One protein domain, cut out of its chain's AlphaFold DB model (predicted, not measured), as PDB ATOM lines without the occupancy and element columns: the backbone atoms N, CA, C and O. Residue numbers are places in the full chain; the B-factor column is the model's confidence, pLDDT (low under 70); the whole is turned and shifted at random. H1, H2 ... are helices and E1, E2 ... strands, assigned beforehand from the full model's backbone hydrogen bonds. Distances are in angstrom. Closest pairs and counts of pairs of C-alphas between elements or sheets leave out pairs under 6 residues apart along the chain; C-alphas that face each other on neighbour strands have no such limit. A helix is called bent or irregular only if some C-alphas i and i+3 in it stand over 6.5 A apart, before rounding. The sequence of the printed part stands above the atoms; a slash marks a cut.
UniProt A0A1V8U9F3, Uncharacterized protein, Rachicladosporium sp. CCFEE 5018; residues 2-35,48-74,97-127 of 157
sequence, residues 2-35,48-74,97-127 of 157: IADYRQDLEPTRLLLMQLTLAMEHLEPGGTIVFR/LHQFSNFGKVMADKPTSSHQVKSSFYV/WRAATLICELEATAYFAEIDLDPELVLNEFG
ATOM      1  N   ILE A   2      38.880  11.784  -3.467       53.91
ATOM      2  CA  ILE A   2      39.690  10.641  -3.024       53.91
ATOM      3  C   ILE A   2      41.098  11.206  -2.817       53.91
ATOM      4  O   ILE A   2      41.556  11.956  -3.666       53.91
ATOM      5  N   ALA A   3      41.720  10.959  -1.665       65.69
ATOM      6  CA  ALA A   3      43.062  11.463  -1.378       65.69
ATOM      7  C   ALA A   3      44.083  10.856  -2.358       65.69
ATOM      8  O   ALA A   3      43.985   9.660  -2.628       65.69
ATOM      9  N   ASP A   4      45.040  11.645  -2.855       64.06
ATOM     10  CA  ASP A   4      45.958  11.267  -3.949       64.06
ATOM     11  C   ASP A   4      46.685   9.931  -3.703       64.06
ATOM     12  O   ASP A   4      46.763   9.098  -4.600       64.06
ATOM     13  N   TYR A   5      47.071   9.628  -2.458       62.75
ATOM     14  CA  TYR A   5      47.714   8.348  -2.119       62.75
ATOM     15  C   TYR A   5      46.834   7.114  -2.408       62.75
ATOM     16  O   TYR A   5      47.340   6.014  -2.618       62.75
ATOM     17  N   ARG A   6      45.500   7.260  -2.409       63.28
ATOM     18  CA  ARG A   6      44.584   6.167  -2.765       63.28
ATOM     19  C   ARG A   6      44.584   5.897  -4.266       63.28
ATOM     20  O   ARG A   6      44.289   4.768  -4.637       63.28
ATOM     21  N   GLN A   7      44.885   6.891  -5.108       70.69
ATOM     22  CA  GLN A   7      44.992   6.681  -6.554       70.69
ATOM     23  C   GLN A   7      46.215   5.835  -6.900       70.69
ATOM     24  O   GLN A   7      46.098   4.947  -7.739       70.69
ATOM     25  N   ASP A   8      47.333   6.037  -6.204       75.06
ATOM     26  CA  ASP A   8      48.562   5.272  -6.441       75.06
ATOM     27  C   ASP A   8      48.432   3.803  -6.002       75.06
ATOM     28  O   ASP A   8      49.019   2.909  -6.605       75.06
ATOM     29  N   LEU A   9      47.614   3.532  -4.978       78.81
ATOM     30  CA  LEU A   9      47.361   2.174  -4.477       78.81
ATOM     31  C   LEU A   9      46.211   1.453  -5.195       78.81
ATOM     32  O   LEU A   9      46.077   0.235  -5.058       78.81
ATOM     33  N   GLU A  10      45.362   2.175  -5.931       83.06
ATOM     34  CA  GLU A  10      44.177   1.613  -6.589       83.06
ATOM     35  C   GLU A  10      44.511   0.457  -7.552       83.06
ATOM     36  O   GLU A  10      43.859  -0.586  -7.441       83.06
ATOM     37  N   PRO A  11      45.532   0.552  -8.433       82.38
ATOM     38  CA  PRO A  11      45.879  -0.545  -9.338       82.38
ATOM     39  C   PRO A  11      46.250  -1.824  -8.587       82.38
ATOM     40  O   PRO A  11      45.791  -2.911  -8.940       82.38
ATOM     41  N   THR A  12      47.021  -1.696  -7.505       82.31
ATOM     42  CA  THR A  12      47.450  -2.843  -6.703       82.31
ATOM     43  C   THR A  12      46.295  -3.441  -5.918       82.31
ATOM     44  O   THR A  12      46.132  -4.660  -5.887       82.31
ATOM     45  N   ARG A  13      45.437  -2.606  -5.321       86.56
ATOM     46  CA  ARG A  13      44.224  -3.075  -4.637       86.56
ATOM     47  C   ARG A  13      43.325  -3.859  -5.586       86.56
ATOM     48  O   ARG A  13      42.818  -4.913  -5.206       86.56
ATOM     49  N   LEU A  14      43.133  -3.365  -6.806       88.00
ATOM     50  CA  LEU A  14      42.317  -4.052  -7.796       88.00
ATOM     51  C   LEU A  14      42.948  -5.391  -8.193       88.00
ATOM     52  O   LEU A  14      42.280  -6.420  -8.096       88.00
ATOM     53  N   LEU A  15      44.236  -5.392  -8.551       87.69
ATOM     54  CA  LEU A  15      44.954  -6.598  -8.957       87.69
ATOM     55  C   LEU A  15      44.922  -7.674  -7.864       87.69
ATOM     56  O   LEU A  15      44.519  -8.805  -8.118       87.69
ATOM     57  N   LEU A  16      45.287  -7.331  -6.628       89.81
ATOM     58  CA  LEU A  16      45.346  -8.303  -5.531       89.81
ATOM     59  C   LEU A  16      43.971  -8.876  -5.182       89.81
ATOM     60  O   LEU A  16      43.866 -10.068  -4.887       89.81
ATOM     61  N   MET A  17      42.914  -8.061  -5.249       91.25
ATOM     62  CA  MET A  17      41.549  -8.548  -5.049       91.25
ATOM     63  C   MET A  17      41.157  -9.541  -6.144       91.25
ATOM     64  O   MET A  17      40.639 -10.617  -5.850       91.25
ATOM     65  N   GLN A  18      41.436  -9.196  -7.401       91.69
ATOM     66  CA  GLN A  18      41.146 -10.036  -8.559       91.69
ATOM     67  C   GLN A  18      41.870 -11.382  -8.486       91.69
ATOM     68  O   GLN A  18      41.241 -12.425  -8.656       91.69
ATOM     69  N   LEU A  19      43.166 -11.371  -8.170       91.81
ATOM     70  CA  LEU A  19      43.967 -12.589  -8.043       91.81
ATOM     71  C   LEU A  19      43.526 -13.455  -6.860       91.81
ATOM     72  O   LEU A  19      43.437 -14.674  -6.990       91.81
ATOM     73  N   THR A  20      43.202 -12.833  -5.725       93.31
ATOM     74  CA  THR A  20      42.685 -13.544  -4.547       93.31
ATOM     75  C   THR A  20      41.377 -14.258  -4.874       93.31
ATOM     76  O   THR A  20      41.262 -15.457  -4.632       93.31
ATOM     77  N   LEU A  21      40.414 -13.542  -5.464       93.00
ATOM     78  CA  LEU A  21      39.131 -14.119  -5.862       93.00
ATOM     79  C   LEU A  21      39.314 -15.240  -6.882       93.00
ATOM     80  O   LEU A  21      38.649 -16.267  -6.773       93.00
ATOM     81  N   ALA A  22      40.217 -15.059  -7.849       92.06
ATOM     82  CA  ALA A  22      40.498 -16.088  -8.834       92.06
ATOM     83  C   ALA A  22      41.000 -17.367  -8.163       92.06
ATOM     84  O   ALA A  22      40.411 -18.419  -8.374       92.06
ATOM     85  N   MET A  23      42.004 -17.272  -7.288       94.06
ATOM     86  CA  MET A  23      42.571 -18.434  -6.596       94.06
ATOM     87  C   MET A  23      41.588 -19.144  -5.662       94.06
ATOM     88  O   MET A  23      41.667 -20.359  -5.520       94.06
ATOM     89  N   GLU A  24      40.657 -18.423  -5.034       92.06
ATOM     90  CA  GLU A  24      39.637 -19.031  -4.166       92.06
ATOM     91  C   GLU A  24      38.620 -19.890  -4.928       92.06
ATOM     92  O   GLU A  24      38.032 -20.798  -4.342       92.06
ATOM     93  N   HIS A  25      38.410 -19.609  -6.215       91.38
ATOM     94  CA  HIS A  25      37.445 -20.315  -7.062       91.38
ATOM     95  C   HIS A  25      38.119 -21.211  -8.106       91.38
ATOM     96  O   HIS A  25      37.431 -21.888  -8.872       91.38
ATOM     97  N   LEU A  26      39.452 -21.209  -8.165       93.19
ATOM     98  CA  LEU A  26      40.204 -21.978  -9.139       93.19
ATOM     99  C   LEU A  26      40.419 -23.408  -8.651       93.19
ATOM    100  O   LEU A  26      41.068 -23.658  -7.632       93.19
ATOM    101  N   GLU A  27      39.928 -24.358  -9.434       92.19
ATOM    102  CA  GLU A  27      40.259 -25.765  -9.238       92.19
ATOM    103  C   GLU A  27      41.718 -26.039  -9.650       92.19
ATOM    104  O   GLU A  27      42.222 -25.394 -10.577       92.19
ATOM    105  N   PRO A  28      42.416 -26.987  -8.996       92.56
ATOM    106  CA  PRO A  28      43.767 -27.373  -9.392       92.56
ATOM    107  C   PRO A  28      43.851 -27.760 -10.873       92.56
ATOM    108  O   PRO A  28      43.019 -28.508 -11.383       92.56
ATOM    109  N   GLY A  29      44.867 -27.252 -11.570       91.38
ATOM    110  CA  GLY A  29      45.023 -27.379 -13.022       91.38
ATOM    111  C   GLY A  29      44.272 -26.314 -13.832       91.38
ATOM    112  O   GLY A  29      44.388 -26.296 -15.059       91.38
ATOM    113  N   GLY A  30      43.535 -25.416 -13.172       92.19
ATOM    114  CA  GLY A  30      42.784 -24.338 -13.807       92.19
ATOM    115  C   GLY A  30      43.656 -23.272 -14.478       92.19
ATOM    116  O   GLY A  30      44.888 -23.272 -14.398       92.19
ATOM    117  N   THR A  31      42.983 -22.342 -15.159       93.12
ATOM    118  CA  THR A  31      43.609 -21.219 -15.869       93.12
ATOM    119  C   THR A  31      43.070 -19.878 -15.380       93.12
ATOM    120  O   THR A  31      41.862 -19.692 -15.261       93.12
ATOM    121  N   ILE A  32      43.964 -18.916 -15.158       92.12
ATOM    122  CA  ILE A  32      43.628 -17.517 -14.881       92.12
ATOM    123  C   ILE A  32      44.035 -16.667 -16.085       92.12
ATOM    124  O   ILE A  32      45.155 -16.779 -16.580       92.12
ATOM    125  N   VAL A  33      43.150 -15.778 -16.534       90.25
ATOM    126  CA  VAL A  33      43.457 -14.764 -17.552       90.25
ATOM    127  C   VAL A  33      43.170 -13.386 -16.982       90.25
ATOM    128  O   VAL A  33      42.038 -13.120 -16.580       90.25
ATOM    129  N   PHE A  34      44.158 -12.490 -16.977       86.88
ATOM    130  CA  PHE A  34      43.953 -11.118 -16.515       86.88
ATOM    131  C   PHE A  34      44.693 -10.067 -17.330       86.88
ATOM    132  O   PHE A  34      45.669 -10.353 -18.025       86.88
ATOM    133  N   ARG A  35      44.212  -8.824 -17.251       86.25
ATOM    134  CA  ARG A  35      44.836  -7.670 -17.902       86.25
ATOM    135  C   ARG A  35      45.514  -6.779 -16.854       86.25
ATOM    136  O   ARG A  35      44.817  -6.023 -16.179       86.25
ATOM    137  N   LEU A  48      53.292 -12.111 -10.568       87.38
ATOM    138  CA  LEU A  48      53.676 -12.971 -11.695       87.38
ATOM    139  C   LEU A  48      54.823 -13.916 -11.331       87.38
ATOM    140  O   LEU A  48      54.795 -15.091 -11.696       87.38
ATOM    141  N   HIS A  49      55.814 -13.421 -10.590       86.44
ATOM    142  CA  HIS A  49      56.900 -14.249 -10.076       86.44
ATOM    143  C   HIS A  49      56.393 -15.327  -9.131       86.44
ATOM    144  O   HIS A  49      56.710 -16.501  -9.329       86.44
ATOM    145  N   GLN A  50      55.515 -14.964  -8.200       89.25
ATOM    146  CA  GLN A  50      54.889 -15.924  -7.297       89.25
ATOM    147  C   GLN A  50      54.123 -17.010  -8.061       89.25
ATOM    148  O   GLN A  50      54.346 -18.191  -7.803       89.25
ATOM    149  N   PHE A  51      53.304 -16.634  -9.052       88.50
ATOM    150  CA  PHE A  51      52.595 -17.587  -9.914       88.50
ATOM    151  C   PHE A  51      53.530 -18.558 -10.628       88.50
ATOM    152  O   PHE A  51      53.171 -19.720 -10.801       88.50
ATOM    153  N   SER A  52      54.734 -18.124 -11.008       88.88
ATOM    154  CA  SER A  52      55.699 -18.992 -11.690       88.88
ATOM    155  C   SER A  52      56.171 -20.185 -10.843       88.88
ATOM    156  O   SER A  52      56.724 -21.133 -11.396       88.88
ATOM    157  N   ASN A  53      55.925 -20.163  -9.524       90.12
ATOM    158  CA  ASN A  53      56.239 -21.266  -8.612       90.12
ATOM    159  C   ASN A  53      55.165 -22.362  -8.580       90.12
ATOM    160  O   ASN A  53      55.439 -23.458  -8.100       90.12
ATOM    161  N   PHE A  54      53.942 -22.075  -9.034       92.38
ATOM    162  CA  PHE A  54      52.803 -22.996  -8.934       92.38
ATOM    163  C   PHE A  54      51.884 -22.969 -10.168       92.38
ATOM    164  O   PHE A  54      50.751 -23.436 -10.113       92.38
ATOM    165  N   GLY A  55      52.364 -22.424 -11.284       92.25
ATOM    166  CA  GLY A  55      51.652 -22.352 -12.554       92.25
ATOM    167  C   GLY A  55      52.568 -21.898 -13.691       92.25
ATOM    168  O   GLY A  55      53.708 -21.473 -13.483       92.25
ATOM    169  N   LYS A  56      52.068 -21.983 -14.923       90.25
ATOM    170  CA  LYS A  56      52.779 -21.546 -16.130       90.25
ATOM    171  C   LYS A  56      52.310 -20.161 -16.536       90.25
ATOM    172  O   LYS A  56      51.187 -19.998 -17.000       90.25
ATOM    173  N   VAL A  57      53.182 -19.170 -16.376       89.31
ATOM    174  CA  VAL A  57      52.889 -17.766 -16.686       89.31
ATOM    175  C   VAL A  57      53.301 -17.442 -18.118       89.31
ATOM    176  O   VAL A  57      54.445 -17.663 -18.514       89.31
ATOM    177  N   MET A  58      52.378 -16.870 -18.883       86.88
ATOM    178  CA  MET A  58      52.596 -16.372 -20.236       86.88
ATOM    179  C   MET A  58      52.022 -14.961 -20.354       86.88
ATOM    180  O   MET A  58      50.920 -14.690 -19.884       86.88
ATOM    181  N   ALA A  59      52.753 -14.062 -21.006       81.06
ATOM    182  CA  ALA A  59      52.241 -12.752 -21.389       81.06
ATOM    183  C   ALA A  59      52.010 -12.745 -22.900       81.06
ATOM    184  O   ALA A  59      52.943 -12.977 -23.668       81.06
ATOM    185  N   ASP A  60      50.777 -12.482 -23.318       76.25
ATOM    186  CA  ASP A  60      50.400 -12.373 -24.721       76.25
ATOM    187  C   ASP A  60      49.934 -10.949 -25.045       76.25
ATOM    188  O   ASP A  60      49.238 -10.277 -24.275       76.25
ATOM    189  N   LYS A  61      50.326 -10.484 -26.226       69.44
ATOM    190  CA  LYS A  61      49.862  -9.236 -26.815       69.44
ATOM    191  C   LYS A  61      49.257  -9.572 -28.176       69.44
ATOM    192  O   LYS A  61      50.013  -9.791 -29.127       69.44
ATOM    193  N   PRO A  62      47.918  -9.555 -28.316       62.84
ATOM    194  CA  PRO A  62      47.263  -9.926 -29.562       62.84
ATOM    195  C   PRO A  62      47.830  -9.153 -30.763       62.84
ATOM    196  O   PRO A  62      47.815  -7.916 -30.817       62.84
ATOM    197  N   THR A  63      48.334  -9.893 -31.751       57.97
ATOM    198  CA  THR A  63      49.017  -9.342 -32.935       57.97
ATOM    199  C   THR A  63      48.107  -8.482 -33.810       57.97
ATOM    200  O   THR A  63      48.555  -7.499 -34.397       57.97
ATOM    201  N   SER A  64      46.801  -8.763 -33.821       57.12
ATOM    202  CA  SER A  64      45.798  -8.021 -34.601       57.12
ATOM    203  C   SER A  64      45.539  -6.590 -34.112       57.12
ATOM    204  O   SER A  64      44.997  -5.779 -34.856       57.12
ATOM    205  N   SER A  65      45.937  -6.254 -32.879       52.66
ATOM    206  CA  SER A  65      45.657  -4.954 -32.240       52.66
ATOM    207  C   SER A  65      46.898  -4.063 -32.085       52.66
ATOM    208  O   SER A  65      46.857  -3.067 -31.358       52.66
ATOM    209  N   HIS A  66      47.993  -4.400 -32.779       49.00
ATOM    210  CA  HIS A  66      49.332  -3.807 -32.630       49.00
ATOM    211  C   HIS A  66      49.427  -2.280 -32.783       49.00
ATOM    212  O   HIS A  66      50.422  -1.705 -32.354       49.00
ATOM    213  N   GLN A  67      48.419  -1.615 -33.350       46.12
ATOM    214  CA  GLN A  67      48.451  -0.168 -33.586       46.12
ATOM    215  C   GLN A  67      47.495   0.646 -32.699       46.12
ATOM    216  O   GLN A  67      47.561   1.869 -32.737       46.12
ATOM    217  N   VAL A  68      46.617   0.018 -31.899       49.22
ATOM    218  CA  VAL A  68      45.489   0.747 -31.271       49.22
ATOM    219  C   VAL A  68      45.496   0.721 -29.740       49.22
ATOM    220  O   VAL A  68      45.036   1.685 -29.129       49.22
ATOM    221  N   LYS A  69      46.001  -0.333 -29.080       50.34
ATOM    222  CA  LYS A  69      45.994  -0.423 -27.604       50.34
ATOM    223  C   LYS A  69      47.272  -1.067 -27.064       50.34
ATOM    224  O   LYS A  69      47.701  -2.112 -27.542       50.34
ATOM    225  N   SER A  70      47.855  -0.468 -26.027       57.25
ATOM    226  CA  SER A  70      49.024  -0.963 -25.280       57.25
ATOM    227  C   SER A  70      48.701  -2.118 -24.313       57.25
ATOM    228  O   SER A  70      49.464  -2.379 -23.390       57.25
ATOM    229  N   SER A  71      47.575  -2.811 -24.491       64.25
ATOM    230  CA  SER A  71      47.084  -3.799 -23.526       64.25
ATOM    231  C   SER A  71      47.788  -5.150 -23.675       64.25
ATOM    232  O   SER A  71      47.773  -5.736 -24.759       64.25
ATOM    233  N   PHE A  72      48.351  -5.647 -22.575       76.88
ATOM    234  CA  PHE A  72      48.849  -7.016 -22.430       76.88
ATOM    235  C   PHE A  72      47.803  -7.874 -21.725       76.88
ATOM    236  O   PHE A  72      47.083  -7.386 -20.852       76.88
ATOM    237  N   TYR A  73      47.737  -9.147 -22.092       84.94
ATOM    238  CA  TYR A  73      47.027 -10.161 -21.332       84.94
ATOM    239  C   TYR A  73      48.049 -11.096 -20.710       84.94
ATOM    240  O   TYR A  73      48.992 -11.528 -21.367       84.94
ATOM    241  N   VAL A  74      47.859 -11.405 -19.439       87.12
ATOM    242  CA  VAL A  74      48.580 -12.473 -18.765       87.12
ATOM    243  C   VAL A  74      47.666 -13.684 -18.724       87.12
ATOM    244  O   VAL A  74      46.499 -13.580 -18.344       87.12
ATOM    245  N   TRP A  97      46.318  -6.368   0.391       88.00
ATOM    246  CA  TRP A  97      45.072  -5.709  -0.001       88.00
ATOM    247  C   TRP A  97      44.402  -4.992   1.175       88.00
ATOM    248  O   TRP A  97      43.933  -3.859   1.020       88.00
ATOM    249  N   ARG A  98      44.366  -5.625   2.359       85.44
ATOM    250  CA  ARG A  98      43.828  -5.011   3.582       85.44
ATOM    251  C   ARG A  98      44.623  -3.772   3.969       85.44
ATOM    252  O   ARG A  98      43.996  -2.740   4.186       85.44
ATOM    253  N   ALA A  99      45.953  -3.844   3.987       80.19
ATOM    254  CA  ALA A  99      46.816  -2.705   4.304       80.19
ATOM    255  C   ALA A  99      46.588  -1.535   3.329       80.19
ATOM    256  O   ALA A  99      46.337  -0.405   3.751       80.19
ATOM    257  N   ALA A 100      46.557  -1.822   2.023       78.25
ATOM    258  CA  ALA A 100      46.332  -0.813   0.990       78.25
ATOM    259  C   ALA A 100      44.912  -0.208   1.025       78.25
ATOM    260  O   ALA A 100      44.710   0.930   0.603       78.25
ATOM    261  N   THR A 101      43.915  -0.949   1.521       80.38
ATOM    262  CA  THR A 101      42.504  -0.519   1.534       80.38
ATOM    263  C   THR A 101      42.091   0.163   2.838       80.38
ATOM    264  O   THR A 101      41.340   1.140   2.804       80.38
ATOM    265  N   LEU A 102      42.534  -0.361   3.983       77.25
ATOM    266  CA  LEU A 102      42.015   0.007   5.303       77.25
ATOM    267  C   LEU A 102      42.800   1.127   5.995       77.25
ATOM    268  O   LEU A 102      42.280   1.656   6.969       77.25
ATOM    269  N   ILE A 103      43.961   1.534   5.469       63.75
ATOM    270  CA  ILE A 103      44.753   2.706   5.892       63.75
ATOM    271  C   ILE A 103      44.884   2.810   7.415       63.75
ATOM    272  O   ILE A 103      44.137   3.522   8.086       63.75
ATOM    273  N   CYS A 104      45.909   2.163   7.956       54.41
ATOM    274  CA  CYS A 104      46.578   2.697   9.131       54.41
ATOM    275  C   CYS A 104      47.820   3.436   8.610       54.41
ATOM    276  O   CYS A 104      48.658   2.812   7.962       54.41
ATOM    277  N   GLU A 105      47.948   4.749   8.844       50.81
ATOM    278  CA  GLU A 105      49.110   5.572   8.422       50.81
ATOM    279  C   GLU A 105      50.470   4.955   8.814       50.81
ATOM    280  O   GLU A 105      51.488   5.248   8.192       50.81
ATOM    281  N   LEU A 106      50.483   4.067   9.812       49.34
ATOM    282  CA  LEU A 106      51.660   3.366  10.321       49.34
ATOM    283  C   LEU A 106      52.062   2.111   9.506       49.34
ATOM    284  O   LEU A 106      53.202   1.671   9.613       49.34
ATOM    285  N   GLU A 107      51.168   1.533   8.691       50.06
ATOM    286  CA  GLU A 107      51.394   0.262   7.965       50.06
ATOM    287  C   GLU A 107      51.775   0.445   6.483       50.06
ATOM    288  O   GLU A 107      52.308  -0.469   5.853       50.06
ATOM    289  N   ALA A 108      51.568   1.637   5.916       46.00
ATOM    290  CA  ALA A 108      51.890   1.918   4.513       46.00
ATOM    291  C   ALA A 108      53.405   1.914   4.217       46.00
ATOM    292  O   ALA A 108      53.811   1.687   3.084       46.00
ATOM    293  N   THR A 109      54.262   2.129   5.217       49.38
ATOM    294  CA  THR A 109      55.723   1.977   5.085       49.38
ATOM    295  C   THR A 109      56.172   0.517   5.188       49.38
ATOM    296  O   THR A 109      57.139   0.138   4.531       49.38
ATOM    297  N   ALA A 110      55.447  -0.325   5.934       50.47
ATOM    298  CA  ALA A 110      55.685  -1.773   5.991       50.47
ATOM    299  C   ALA A 110      55.294  -2.485   4.678       50.47
ATOM    300  O   ALA A 110      55.885  -3.503   4.322       50.47
ATOM    301  N   TYR A 111      54.369  -1.894   3.913       53.09
ATOM    302  CA  TYR A 111      53.926  -2.342   2.586       53.09
ATOM    303  C   TYR A 111      55.072  -2.623   1.594       53.09
ATOM    304  O   TYR A 111      55.010  -3.589   0.833       53.09
ATOM    305  N   PHE A 112      56.137  -1.812   1.601       52.34
ATOM    306  CA  PHE A 112      57.283  -2.009   0.706       52.34
ATOM    307  C   PHE A 112      58.275  -3.071   1.201       52.34
ATOM    308  O   PHE A 112      59.072  -3.556   0.403       52.34
ATOM    309  N   ALA A 113      58.214  -3.444   2.483       51.16
ATOM    310  CA  ALA A 113      59.183  -4.332   3.119       51.16
ATOM    311  C   ALA A 113      58.760  -5.813   3.129       51.16
ATOM    312  O   ALA A 113      59.622  -6.682   3.161       51.16
ATOM    313  N   GLU A 114      57.459  -6.132   3.099       51.06
ATOM    314  CA  GLU A 114      56.993  -7.518   3.322       51.06
ATOM    315  C   GLU A 114      57.078  -8.447   2.103       51.06
ATOM    316  O   GLU A 114      57.078  -9.667   2.263       51.06
ATOM    317  N   ILE A 115      57.196  -7.908   0.885       53.72
ATOM    318  CA  ILE A 115      57.508  -8.710  -0.308       53.72
ATOM    319  C   ILE A 115      58.937  -8.374  -0.731       53.72
ATOM    320  O   ILE A 115      59.141  -7.682  -1.736       53.72
ATOM    321  N   ASP A 116      59.890  -8.807   0.097       59.88
ATOM    322  CA  ASP A 116      61.341  -8.719  -0.108       59.88
ATOM    323  C   ASP A 116      61.778  -9.739  -1.172       59.88
ATOM    324  O   ASP A 116      62.432 -10.745  -0.908       59.88
ATOM    325  N   LEU A 117      61.289  -9.540  -2.396       64.44
ATOM    326  CA  LEU A 117      61.822 -10.230  -3.561       64.44
ATOM    327  C   LEU A 117      63.028  -9.432  -4.043       64.44
ATOM    328  O   LEU A 117      62.886  -8.260  -4.388       64.44
ATOM    329  N   ASP A 118      64.194 -10.071  -4.081       74.94
ATOM    330  CA  ASP A 118      65.395  -9.486  -4.672       74.94
ATOM    331  C   ASP A 118      65.145  -9.251  -6.176       74.94
ATOM    332  O   ASP A 118      64.915 -10.220  -6.913       74.94
ATOM    333  N   PRO A 119      65.158  -7.993  -6.663       71.50
ATOM    334  CA  PRO A 119      64.951  -7.700  -8.076       71.50
ATOM    335  C   PRO A 119      65.933  -8.446  -8.984       71.50
ATOM    336  O   PRO A 119      65.542  -8.883 -10.065       71.50
ATOM    337  N   GLU A 120      67.177  -8.649  -8.540       72.44
ATOM    338  CA  GLU A 120      68.189  -9.390  -9.296       72.44
ATOM    339  C   GLU A 120      67.831 -10.877  -9.390       72.44
ATOM    340  O   GLU A 120      67.992 -11.493 -10.444       72.44
ATOM    341  N   LEU A 121      67.281 -11.469  -8.325       73.06
ATOM    342  CA  LEU A 121      66.789 -12.848  -8.356       73.06
ATOM    343  C   LEU A 121      65.642 -12.995  -9.362       73.06
ATOM    344  O   LEU A 121      65.679 -13.882 -10.216       73.06
ATOM    345  N   VAL A 122      64.657 -12.091  -9.307       72.38
ATOM    346  CA  VAL A 122      63.510 -12.102 -10.227       72.38
ATOM    347  C   VAL A 122      63.974 -11.942 -11.676       72.38
ATOM    348  O   VAL A 122      63.527 -12.689 -12.549       72.38
ATOM    349  N   LEU A 123      64.898 -11.014 -11.942       72.94
ATOM    350  CA  LEU A 123      65.453 -10.786 -13.276       72.94
ATOM    351  C   LEU A 123      66.259 -11.981 -13.785       72.94
ATOM    352  O   LEU A 123      66.126 -12.333 -14.955       72.94
ATOM    353  N   ASN A 124      67.044 -12.641 -12.936       69.00
ATOM    354  CA  ASN A 124      67.787 -13.838 -13.329       69.00
ATOM    355  C   ASN A 124      66.842 -14.998 -13.675       69.00
ATOM    356  O   ASN A 124      67.021 -15.668 -14.694       69.00
ATOM    357  N   GLU A 125      65.792 -15.204 -12.880       69.56
ATOM    358  CA  GLU A 125      64.830 -16.282 -13.099       69.56
ATOM    359  C   GLU A 125      63.902 -16.042 -14.300       69.56
ATOM    360  O   GLU A 125      63.598 -16.982 -15.040       69.56
ATOM    361  N   PHE A 126      63.428 -14.810 -14.515       62.38
ATOM    362  CA  PHE A 126      62.597 -14.471 -15.679       62.38
ATOM    363  C   PHE A 126      63.424 -14.242 -16.941       62.38
ATOM    364  O   PHE A 126      63.033 -14.700 -18.015       62.38
ATOM    365  N   GLY A 127      64.571 -13.573 -16.835       58.41
ATOM    366  CA  GLY A 127      65.462 -13.271 -17.954       58.41
ATOM    367  C   GLY A 127      66.021 -14.533 -18.603       58.41
ATOM    368  O   GLY A 127      66.022 -14.640 -19.829       58.41
TER     369      GLY A 127
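What this domain is: This is residues 2 to 35, 48 to 74 and 97 to 127 of the 157 residues of an uncharacterized protein of Rachicladosporium sp. CCFEE 5018 (UniProt A0A1V8U9F3). This is a loose, open frame in which the long helix H1 makes one side, the short helix H3 packs on its residues 9 to 17, and the small H2 and last helix H4 stand across a gap from H1. After H1 the chain folds back through strand E1, which is near E2, and beyond E2 residues 63 to 68 stick out. The printed part has 92 residues, mostly helix by class, in the order H1 E1 H2 E2 H3 H4; E1 and E2 pair with no named strand. The whole is loose, with a radius of gyration of the C-alphas of 16.0 A and spans of 44 by 32 by 32 A.

Where its parts are: Find C-alpha 4 at (45.958, 11.267, -3.949); from there H1 runs through residues 4 to 25, 32.9 A long. It kinks by 36 degrees near residue 11 and is irregular, with C-alphas 8 and 11 7.0 A apart. Next come E1, residues 30 to 34, 13.5 A; H2, residues 48 to 51; E2, residues 56 to 60, 12.8 A; and H3, residues 97 to 102. H4, residues 119 to 127, ends at C-alpha 127 (65.462, -13.271, -17.954).

How they stand to each other: Look first at Arg 13 and Trp 97, the closest C-alphas of H1 and H3, 5.4 A apart: these helices touch, at a steep tilt of 49 degrees, opposite ways. H2 and H4 are close but not clearly touching, with C-alphas 49 and 122 closest at 7.0 A. H1 and H4 are apart. Residues 59 to 60 of E2 pair antiparallel with residues 73 to 74. Every O i to N i+4 pair is within hydrogen-bond range in H3 and H4, and 15 of 18 in H1; H2 is too short for one.

The domain as a whole: The farthest C-alphas, Ser 64 and Leu 106, are 46.7 A apart. Cuts leave gaps of 12.0 A between C-alphas 35 and 48 and 20.3 A between C-alphas 74 and 97. The link from H3 to H4 is long. The model's pLDDT is under 70 at residues 2 to 6, 61 to 71, 103 to 117 and 124 to 127.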